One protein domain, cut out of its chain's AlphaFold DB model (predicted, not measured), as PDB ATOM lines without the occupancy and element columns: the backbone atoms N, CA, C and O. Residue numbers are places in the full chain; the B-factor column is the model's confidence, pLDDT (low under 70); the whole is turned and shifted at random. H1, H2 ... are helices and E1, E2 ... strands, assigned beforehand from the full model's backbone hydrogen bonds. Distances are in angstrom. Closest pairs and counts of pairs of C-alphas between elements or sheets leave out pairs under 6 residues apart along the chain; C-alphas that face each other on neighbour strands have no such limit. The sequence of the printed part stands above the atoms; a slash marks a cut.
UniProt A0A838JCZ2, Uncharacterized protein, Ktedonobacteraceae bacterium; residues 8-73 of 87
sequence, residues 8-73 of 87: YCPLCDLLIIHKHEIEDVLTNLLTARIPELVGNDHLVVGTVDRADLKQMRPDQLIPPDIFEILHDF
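What this domain is: This is residues 8 to 73 of the 87 residues of an uncharacterized protein of Ktedonobacteraceae bacterium (UniProt A0A838JCZ2). Look for a small two-strand ribbon, E2 beside E3, on one side of an open frame, with the long helix H1 on the other side and a hollow between them. Short helix H2 follows E2, and the first residues, 8 to 16, fold back on themselves as a hook that ends in E1. The printed part has 66 residues with two named helices and three named strands, in the order E1, H1, E2, H2, E3; the class is mixed, helices and strands, and under half of the residues are in named elements. The sheet, order E2 - E3, is antiparallel. The whole is only just loose, close to compact, with a radius of gyration of the C-alphas of 13.4 A and spans of 38 by 27 by 17 A.

Where its parts are: Find C-alpha 46 at (316.937, 205.014, 216.291), where E2, residues 46 to 48, begins; it is 7.0 A long. Its partner E3, residues 70 to 72, is 5.5 A long and ends at C-alpha 72, (313.525, 203.434, 217.688). H2, residues 50 to 55, is 8.9 A long. H1, residues 19 to 31, runs 17.9 A from C-alpha 19 at (332.449, 204.467, 216.790). E1, residues 14 to 16, is 6.0 A long.

How they stand to each other: E2 and E3 are antiparallel neighbours at 152 degrees; N 47 and O 71, like N 71 and O 47, are 2.8 A apart, within hydrogen-bond range. H1 is apart from H2 and from E3. E1 pairs with no named strand, but residues 8 to 9 pair with residues 14 to 15 of E1, antiparallel. In H1 every O i to N i+4 pair is within hydrogen-bond range; in H2, 1 of 2.

The domain as a whole: The C-alphas of Leu 11 and Glu 36, the two farthest apart, are 38.8 A from each other. The links H1 to E2 and H2 to E3, 14 residues each, are long. The printed part has no cut; look for pLDDT under 70 at residues 58 and 61.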
ATOM      1  N   TYR A   8     324.514 196.281 208.007       87.88
ATOM      2  CA  TYR A   8     323.299 195.652 208.514       87.88
ATOM      3  C   TYR A   8     323.491 194.137 208.595       87.88
ATOM      4  O   TYR A   8     323.902 193.511 207.615       87.88
ATOM      5  N   CYS A   9     323.207 193.556 209.759       86.81
ATOM      6  CA  CYS A   9     323.176 192.111 209.947       86.81
ATOM      7  C   CYS A   9     321.718 191.630 209.957       86.81
ATOM      8  O   CYS A   9     321.054 191.796 210.978       86.81
ATOM      9  N   PRO A  10     321.220 190.979 208.890       87.69
ATOM     10  CA  PRO A  10     319.827 190.533 208.830       87.69
ATOM     11  C   PRO A  10     319.514 189.375 209.785       87.69
ATOM     12  O   PRO A  10     318.359 189.146 210.111       87.69
ATOM     13  N   LEU A  11     320.531 188.623 210.221       90.56
ATOM     14  CA  LEU A  11     320.349 187.509 211.158       90.56
ATOM     15  C   LEU A  11     320.144 187.991 212.595       90.56
ATOM     16  O   LEU A  11     319.424 187.352 213.354       90.56
ATOM     17  N   CYS A  12     320.802 189.091 212.959       88.19
ATOM     18  CA  CYS A  12     320.725 189.664 214.300       88.19
ATOM     19  C   CYS A  12     319.786 190.872 214.372       88.19
ATOM     20  O   CYS A  12     319.546 191.359 215.469       88.19
ATOM     21  N   ASP A  13     319.320 191.365 213.223       89.00
ATOM     22  CA  ASP A  13     318.597 192.631 213.078       89.00
ATOM     23  C   ASP A  13     319.356 193.821 213.698       89.00
ATOM     24  O   ASP A  13     318.822 194.639 214.440       89.00
ATOM     25  N   LEU A  14     320.668 193.882 213.434       90.00
ATOM     26  CA  LEU A  14     321.554 194.905 213.994       90.00
ATOM     27  C   LEU A  14     322.061 195.853 212.915       90.00
ATOM     28  O   LEU A  14     322.613 195.418 211.897       90.00
ATOM     29  N   LEU A  15     321.964 197.150 213.198       90.25
ATOM     30  CA  LEU A  15     322.680 198.193 212.480       90.25
ATOM     31  C   LEU A  15     324.002 198.483 213.197       90.25
ATOM     32  O   LEU A  15     324.026 198.892 214.352       90.25
ATOM     33  N   ILE A  16     325.112 198.258 212.504       89.38
ATOM     34  CA  ILE A  16     326.458 198.310 213.070       89.38
ATOM     35  C   ILE A  16     327.219 199.462 212.425       89.38
ATOM     36  O   ILE A  16     327.369 199.521 211.203       89.38
ATOM     37  N   ILE A  17     327.763 200.345 213.253       88.25
ATOM     38  CA  ILE A  17     328.642 201.432 212.833       88.25
ATOM     39  C   ILE A  17     329.882 201.448 213.722       88.25
ATOM     40  O   ILE A  17     329.816 201.173 214.918       88.25
ATOM     41  N   HIS A  18     331.033 201.749 213.131       88.94
ATOM     42  CA  HIS A  18     332.254 201.922 213.899       88.94
ATOM     43  C   HIS A  18     332.213 203.259 214.647       88.94
ATOM     44  O   HIS A  18     331.858 204.280 214.064       88.94
ATOM     45  N   LYS A  19     332.602 203.280 215.929       86.94
ATOM     46  CA  LYS A  19     332.449 204.467 216.790       86.94
ATOM     47  C   LYS A  19     333.060 205.739 216.185       86.94
ATOM     48  O   LYS A  19     332.432 206.785 216.187       86.94
ATOM     49  N   HIS A  20     334.248 205.652 215.595       87.38
ATOM     50  CA  HIS A  20     334.898 206.822 214.992       87.38
ATOM     51  C   HIS A  20     334.070 207.440 213.852       87.38
ATOM     52  O   HIS A  20     334.055 208.651 213.678       87.38
ATOM     53  N   GLU A  21     333.317 206.620 213.116       87.88
ATOM     54  CA  GLU A  21     332.470 207.081 212.017       87.88
ATOM     55  C   GLU A  21     331.318 207.958 212.527       87.88
ATOM     56  O   GLU A  21     331.000 208.968 211.899       87.88
ATOM     57  N   ILE A  22     330.701 207.592 213.660       86.62
ATOM     58  CA  ILE A  22     329.616 208.384 214.257       86.62
ATOM     59  C   ILE A  22     330.155 209.647 214.934       86.62
ATOM     60  O   ILE A  22     329.599 210.724 214.728       86.62
ATOM     61  N   GLU A  23     331.280 209.545 215.644       88.94
ATOM     62  CA  GLU A  23     331.931 210.684 216.306       88.94
ATOM     63  C   GLU A  23     332.376 211.749 215.296       88.94
ATOM     64  O   GLU A  23     332.169 212.944 215.511       88.94
ATOM     65  N   ASP A  24     332.912 211.331 214.147       88.38
ATOM     66  CA  ASP A  24     333.278 212.247 213.067       88.38
ATOM     67  C   ASP A  24     332.049 212.982 212.513       88.38
ATOM     68  O   ASP A  24     332.106 214.179 212.217       88.38
ATOM     69  N   VAL A  25     330.922 212.283 212.336       84.69
ATOM     70  CA  VAL A  25     329.680 212.899 211.840       84.69
ATOM     71  C   VAL A  25     329.141 213.903 212.857       84.69
ATOM     72  O   VAL A  25     328.807 215.027 212.473       84.69
ATOM     73  N   LEU A  26     329.096 213.524 214.135       86.69
ATOM     74  CA  LEU A  26     328.647 214.394 215.221       86.69
ATOM     75  C   LEU A  26     329.542 215.625 215.345       86.69
ATOM     76  O   LEU A  26     329.034 216.743 215.354       86.69
ATOM     77  N   THR A  27     330.863 215.448 215.333       89.44
ATOM     78  CA  THR A  27     331.830 216.551 215.402       89.44
ATOM     79  C   THR A  27     331.634 217.528 214.247       89.44
ATOM     80  O   THR A  27     331.510 218.731 214.475       89.44
ATOM     81  N   ASN A  28     331.528 217.033 213.011       86.12
ATOM     82  CA  ASN A  28     331.312 217.885 211.838       86.12
ATOM     83  C   ASN A  28     329.973 218.639 211.892       86.12
ATOM     84  O   ASN A  28     329.899 219.799 211.486       86.12
ATOM     85  N   LEU A  29     328.912 217.995 212.387       82.88
ATOM     86  CA  LEU A  29     327.587 218.607 212.493       82.88
ATOM     87  C   LEU A  29     327.525 219.650 213.617       82.88
ATOM     88  O   LEU A  29     326.960 220.730 213.425       82.88
ATOM     89  N   LEU A  30     328.103 219.336 214.775       86.38
ATOM     90  CA  LEU A  30     328.020 220.152 215.983       86.38
ATOM     91  C   LEU A  30     328.990 221.331 215.956       86.38
ATOM     92  O   LEU A  30     328.599 222.414 216.379       86.38
ATOM     93  N   THR A  31     330.186 221.184 215.377       88.31
ATOM     94  CA  THR A  31     331.185 222.273 215.297       88.31
ATOM     95  C   THR A  31     330.602 223.547 214.678       88.31
ATOM     96  O   THR A  31     330.908 224.649 215.122       88.31
ATOM     97  N   ALA A  32     329.727 223.411 213.676       82.94
ATOM     98  CA  ALA A  32     329.110 224.548 212.993       82.94
ATOM     99  C   ALA A  32     327.862 225.115 213.695       82.94
ATOM    100  O   ALA A  32     327.433 226.215 213.353       82.94
ATOM    101  N   ARG A  33     327.240 224.369 214.620       82.06
ATOM    102  CA  ARG A  33     325.926 224.720 215.193       82.06
ATOM    103  C   ARG A  33     325.964 224.938 216.697       82.06
ATOM    104  O   ARG A  33     325.447 225.939 217.174       82.06
ATOM    105  N   ILE A  34     326.527 223.978 217.427       87.19
ATOM    106  CA  ILE A  34     326.604 223.958 218.888       87.19
ATOM    107  C   ILE A  34     327.946 223.312 219.279       87.19
ATOM    108  O   ILE A  34     327.986 222.138 219.656       87.19
ATOM    109  N   PRO A  35     329.065 224.047 219.156       87.69
ATOM    110  CA  PRO A  35     330.402 223.506 219.413       87.69
ATOM    111  C   PRO A  35     330.592 223.033 220.863       87.69
ATOM    112  O   PRO A  35     331.420 222.168 221.118       87.69
ATOM    113  N   GLU A  36     329.784 223.538 221.798       90.00
ATOM    114  CA  GLU A  36     329.758 223.146 223.217       90.00
ATOM    115  C   GLU A  36     329.395 221.669 223.445       90.00
ATOM    116  O   GLU A  36     329.663 221.124 224.513       90.00
ATOM    117  N   LEU A  37     328.767 221.021 222.457       86.81
ATOM    118  CA  LEU A  37     328.372 219.612 222.527       86.81
ATOM    119  C   LEU A  37     329.386 218.662 221.875       86.81
ATOM    120  O   LEU A  37     329.196 217.447 221.917       86.81
ATOM    121  N   VAL A  38     330.446 219.184 221.253       89.00
ATOM    122  CA  VAL A  38     331.475 218.350 220.618       89.00
ATOM    123  C   VAL A  38     332.246 217.577 221.689       89.00
ATOM    124  O   VAL A  38     332.787 218.166 222.620       89.00
ATOM    125  N   GLY A  39     332.325 216.254 221.532       85.62
ATOM    126  CA  GLY A  39     333.019 215.364 222.467       85.62
ATOM    127  C   GLY A  39     332.209 214.973 223.708       85.62
ATOM    128  O   GLY A  39     332.737 214.254 224.554       85.62
ATOM    129  N   ASN A  40     330.950 215.412 223.817       89.44
ATOM    130  CA  ASN A  40     330.044 214.943 224.864       89.44
ATOM    131  C   ASN A  40     329.518 213.533 224.563       89.44
ATOM    132  O   ASN A  40     329.455 213.102 223.409       89.44
ATOM    133  N   ASP A  41     329.077 212.844 225.617       86.50
ATOM    134  CA  ASP A  41     328.360 211.580 225.481       86.50
ATOM    135  C   ASP A  41     327.093 211.766 224.635       86.50
ATOM    136  O   ASP A  41     326.376 212.766 224.746       86.50
ATOM    137  N   HIS A  42     326.804 210.776 223.795       86.81
ATOM    138  CA  HIS A  42     325.630 210.762 222.933       86.81
ATOM    139  C   HIS A  42     324.868 209.449 223.082       86.81
ATOM    140  O   HIS A  42     325.437 208.399 223.384       86.81
ATOM    141  N   LEU A  43     323.562 209.512 222.832       85.62
ATOM    142  CA  LEU A  43     322.692 208.347 222.773       85.62
ATOM    143  C   LEU A  43     322.149 208.208 221.354       85.62
ATOM    144  O   LEU A  43     321.543 209.137 220.819       85.62
ATOM    145  N   VAL A  44     322.352 207.039 220.755       87.00
ATOM    146  CA  VAL A  44     321.726 206.693 219.480       87.00
ATOM    147  C   VAL A  44     320.352 206.105 219.776       87.00
ATOM    148  O   VAL A  44     320.245 205.059 220.404       87.00
ATOM    149  N   VAL A  45     319.299 206.798 219.348       87.88
ATOM    150  CA  VAL A  45     317.916 206.447 219.709       87.88
ATOM    151  C   VAL A  45     317.179 205.647 218.639       87.88
ATOM    152  O   VAL A  45     316.206 204.977 218.954       87.88
ATOM    153  N   GLY A  46     317.627 205.689 217.384       88.62
ATOM    154  CA  GLY A  46     316.937 205.014 216.291       88.62
ATOM    155  C   GLY A  46     317.406 205.457 214.913       88.62
ATOM    156  O   GLY A  46     318.440 206.118 214.759       88.62
ATOM    157  N   THR A  47     316.606 205.112 213.911       89.06
ATOM    158  CA  THR A  47     316.746 205.588 212.532       89.06
ATOM    159  C   THR A  47     315.523 206.391 212.110       89.06
ATOM    160  O   THR A  47     314.475 206.333 212.739       89.06
ATOM    161  N   VAL A  48     315.661 207.152 211.034       88.00
ATOM    162  CA  VAL A  48     314.543 207.804 210.349       88.00
ATOM    163  C   VAL A  48     314.614 207.426 208.881       88.00
ATOM    164  O   VAL A  48     315.706 207.169 208.352       88.00
ATOM    165  N   ASP A  49     313.476 207.424 208.201       86.69
ATOM    166  CA  ASP A  49     313.470 207.157 206.775       86.69
ATOM    167  C   ASP A  49     314.222 208.242 206.001       86.69
ATOM    168  O   ASP A  49     314.227 209.436 206.322       86.69
ATOM    169  N   ARG A  50     314.861 207.832 204.902       83.12
ATOM    170  CA  ARG A  50     315.625 208.754 204.049       83.12
ATOM    171  C   ARG A  50     314.749 209.882 203.491       83.12
ATOM    172  O   ARG A  50     315.268 210.962 203.204       83.12
ATOM    173  N   ALA A  51     313.462 209.618 203.265       86.38
ATOM    174  CA  ALA A  51     312.508 210.613 202.785       86.38
ATOM    175  C   ALA A  51     312.276 211.715 203.826       86.38
ATOM    176  O   ALA A  51     312.280 212.891 203.461       86.38
ATOM    177  N   ASP A  52     312.171 211.350 205.101       84.75
ATOM    178  CA  ASP A  52     311.977 212.296 206.201       84.75
ATOM    179  C   ASP A  52     313.268 213.050 206.507       84.75
ATOM    180  O   ASP A  52     313.260 214.276 206.617       84.75
ATOM    181  N   LEU A  53     314.416 212.361 206.480       80.44
ATOM    182  CA  LEU A  53     315.732 212.994 206.627       80.44
ATOM    183  C   LEU A  53     315.977 214.104 205.590       80.44
ATOM    184  O   LEU A  53     316.622 215.106 205.889       80.44
ATOM    185  N   LYS A  54     315.479 213.943 204.358       82.31
ATOM    186  CA  LYS A  54     315.596 214.969 203.303       82.31
ATOM    187  C   LYS A  54     314.719 216.195 203.552       82.31
ATOM    188  O   LYS A  54     315.031 217.257 203.021       82.31
ATOM    189  N   GLN A  55     313.625 216.033 204.286       83.12
ATOM    190  CA  GLN A  55     312.689 217.109 204.612       83.12
ATOM    191  C   GLN A  55     313.123 217.887 205.860       83.12
ATOM    192  O   GLN A  55     312.683 219.019 206.059       83.12
ATOM    193  N   MET A  56     314.019 217.317 206.675       77.69
ATOM    194  CA  MET A  56     314.583 218.001 207.835       77.69
ATOM    195  C   MET A  56     315.336 219.264 207.417       77.69
ATOM    196  O   MET A  56     316.259 219.242 206.595       77.69
ATOM    197  N   ARG A  57     314.945 220.388 208.016       73.94
ATOM    198  CA  ARG A  57     315.558 221.681 207.734       73.94
ATOM    199  C   ARG A  57     316.946 221.789 208.372       73.94
ATOM    200  O   ARG A  57     317.092 221.466 209.548       73.94
ATOM    201  N   PRO A  58     317.966 222.295 207.656       68.25
ATOM    202  CA  PRO A  58     319.301 222.468 208.222       68.25
ATOM    203  C   PRO A  58     319.358 223.432 209.415       68.25
ATOM    204  O   PRO A  58     320.251 223.315 210.235       68.25
ATOM    205  N   ASP A  59     318.449 224.385 209.554       71.44
ATOM    206  CA  ASP A  59     318.392 225.293 210.709       71.44
ATOM    207  C   ASP A  59     317.762 224.647 211.953       71.44
ATOM    208  O   ASP A  59     317.915 225.153 213.062       71.44
ATOM    209  N   GLN A  60     317.117 223.490 211.795       72.44
ATOM    210  CA  GLN A  60     316.442 222.784 212.872       72.44
ATOM    211  C   GLN A  60     317.221 221.520 213.253       72.44
ATOM    212  O   GLN A  60     317.373 220.596 212.458       72.44
ATOM    213  N   LEU A  61     317.743 221.478 214.482       68.56
ATOM    214  CA  LEU A  61     318.458 220.303 215.000       68.56
ATOM    215  C   LEU A  61     317.523 219.118 215.263       68.56
ATOM    216  O   LEU A  61     317.910 217.983 215.017       68.56
ATOM    217  N   ILE A  62     316.310 219.388 215.755       75.44
ATOM    218  CA  ILE A  62     315.315 218.369 216.099       75.44
ATOM    219  C   ILE A  62     313.940 218.829 215.575       75.44
ATOM    220  O   ILE A  62     313.448 219.883 215.996       75.44
ATOM    221  N   PRO A  63     313.330 218.106 214.620       76.75
ATOM    222  CA  PRO A  63     311.942 218.316 214.208       76.75
ATOM    223  C   PRO A  63     310.966 218.152 215.386       76.75
ATOM    224  O   PRO A  63     311.237 217.331 216.261       76.75
ATOM    225  N   PRO A  64     309.829 218.871 215.430       77.19
ATOM    226  CA  PRO A  64     308.878 218.757 216.541       77.19
ATOM    227  C   PRO A  64     308.302 217.339 216.640       77.19
ATOM    228  O   PRO A  64     308.148 216.805 217.733       77.19
ATOM    229  N   ASP A  65     308.107 216.707 215.482       83.75
ATOM    230  CA  ASP A  65     307.485 215.393 215.334       83.75
ATOM    231  C   ASP A  65     308.539 214.283 215.174       83.75
ATOM    232  O   ASP A  65     308.259 213.215 214.634       83.75
ATOM    233  N   ILE A  66     309.785 214.523 215.617       85.19
ATOM    234  CA  ILE A  66     310.894 213.573 215.430       85.19
ATOM    235  C   ILE A  66     310.561 212.185 215.982       85.19
ATOM    236  O   ILE A  66     310.956 211.194 215.384       85.19
ATOM    237  N   PHE A  67     309.815 212.115 217.086       86.75
ATOM    238  CA  PHE A  67     309.442 210.858 217.733       86.75
ATOM    239  C   PHE A  67     308.362 210.085 216.970       86.75
ATOM    240  O   PHE A  67     308.240 208.885 217.179       86.75
ATOM    241  N   GLU A  68     307.602 210.733 216.085       89.00
ATOM    242  CA  GLU A  68     306.585 210.063 215.262       89.00
ATOM    243  C   GLU A  68     307.203 209.363 214.045       89.00
ATOM    244  O   GLU A  68     306.672 208.366 213.562       89.00
ATOM    245  N   ILE A  69     308.336 209.881 213.564       88.38
ATOM    246  CA  ILE A  69     309.081 209.348 212.414       88.38
ATOM    247  C   ILE A  69     310.314 208.533 212.828       88.38
ATOM    248  O   ILE A  69     311.065 208.056 211.975       88.38
ATOM    249  N   LEU A  70     310.568 208.424 214.135       89.88
ATOM    250  CA  LEU A  70     311.691 207.679 214.680       89.88
ATOM    251  C   LEU A  70     311.353 206.189 214.706       89.88
ATOM    252  O   LEU A  70     310.453 205.758 215.419       89.88
ATOM    253  N   HIS A  71     312.144 205.404 213.988       88.94
ATOM    254  CA  HIS A  71     312.214 203.956 214.150       88.94
ATOM    255  C   HIS A  71     313.216 203.665 215.262       88.94
ATOM    256  O   HIS A  71     314.430 203.661 215.027       88.94
ATOM    257  N   ASP A  72     312.714 203.529 216.484       89.75
ATOM    258  CA  ASP A  72     313.525 203.434 217.688       89.75
ATOM    259  C   ASP A  72     314.286 202.108 217.790       89.75
ATOM    260  O   ASP A  72     313.856 201.046 217.337       89.75
ATOM    261  N   PHE A  73     315.471 202.175 218.393       90.38
ATOM    262  CA  PHE A  73     316.224 200.976 218.723       90.38
ATOM    263  C   PHE A  73     315.787 200.441 220.078       90.38
ATOM    264  O   PHE A  73     315.803 201.157 221.078       90.38
TER     265      PHE A  73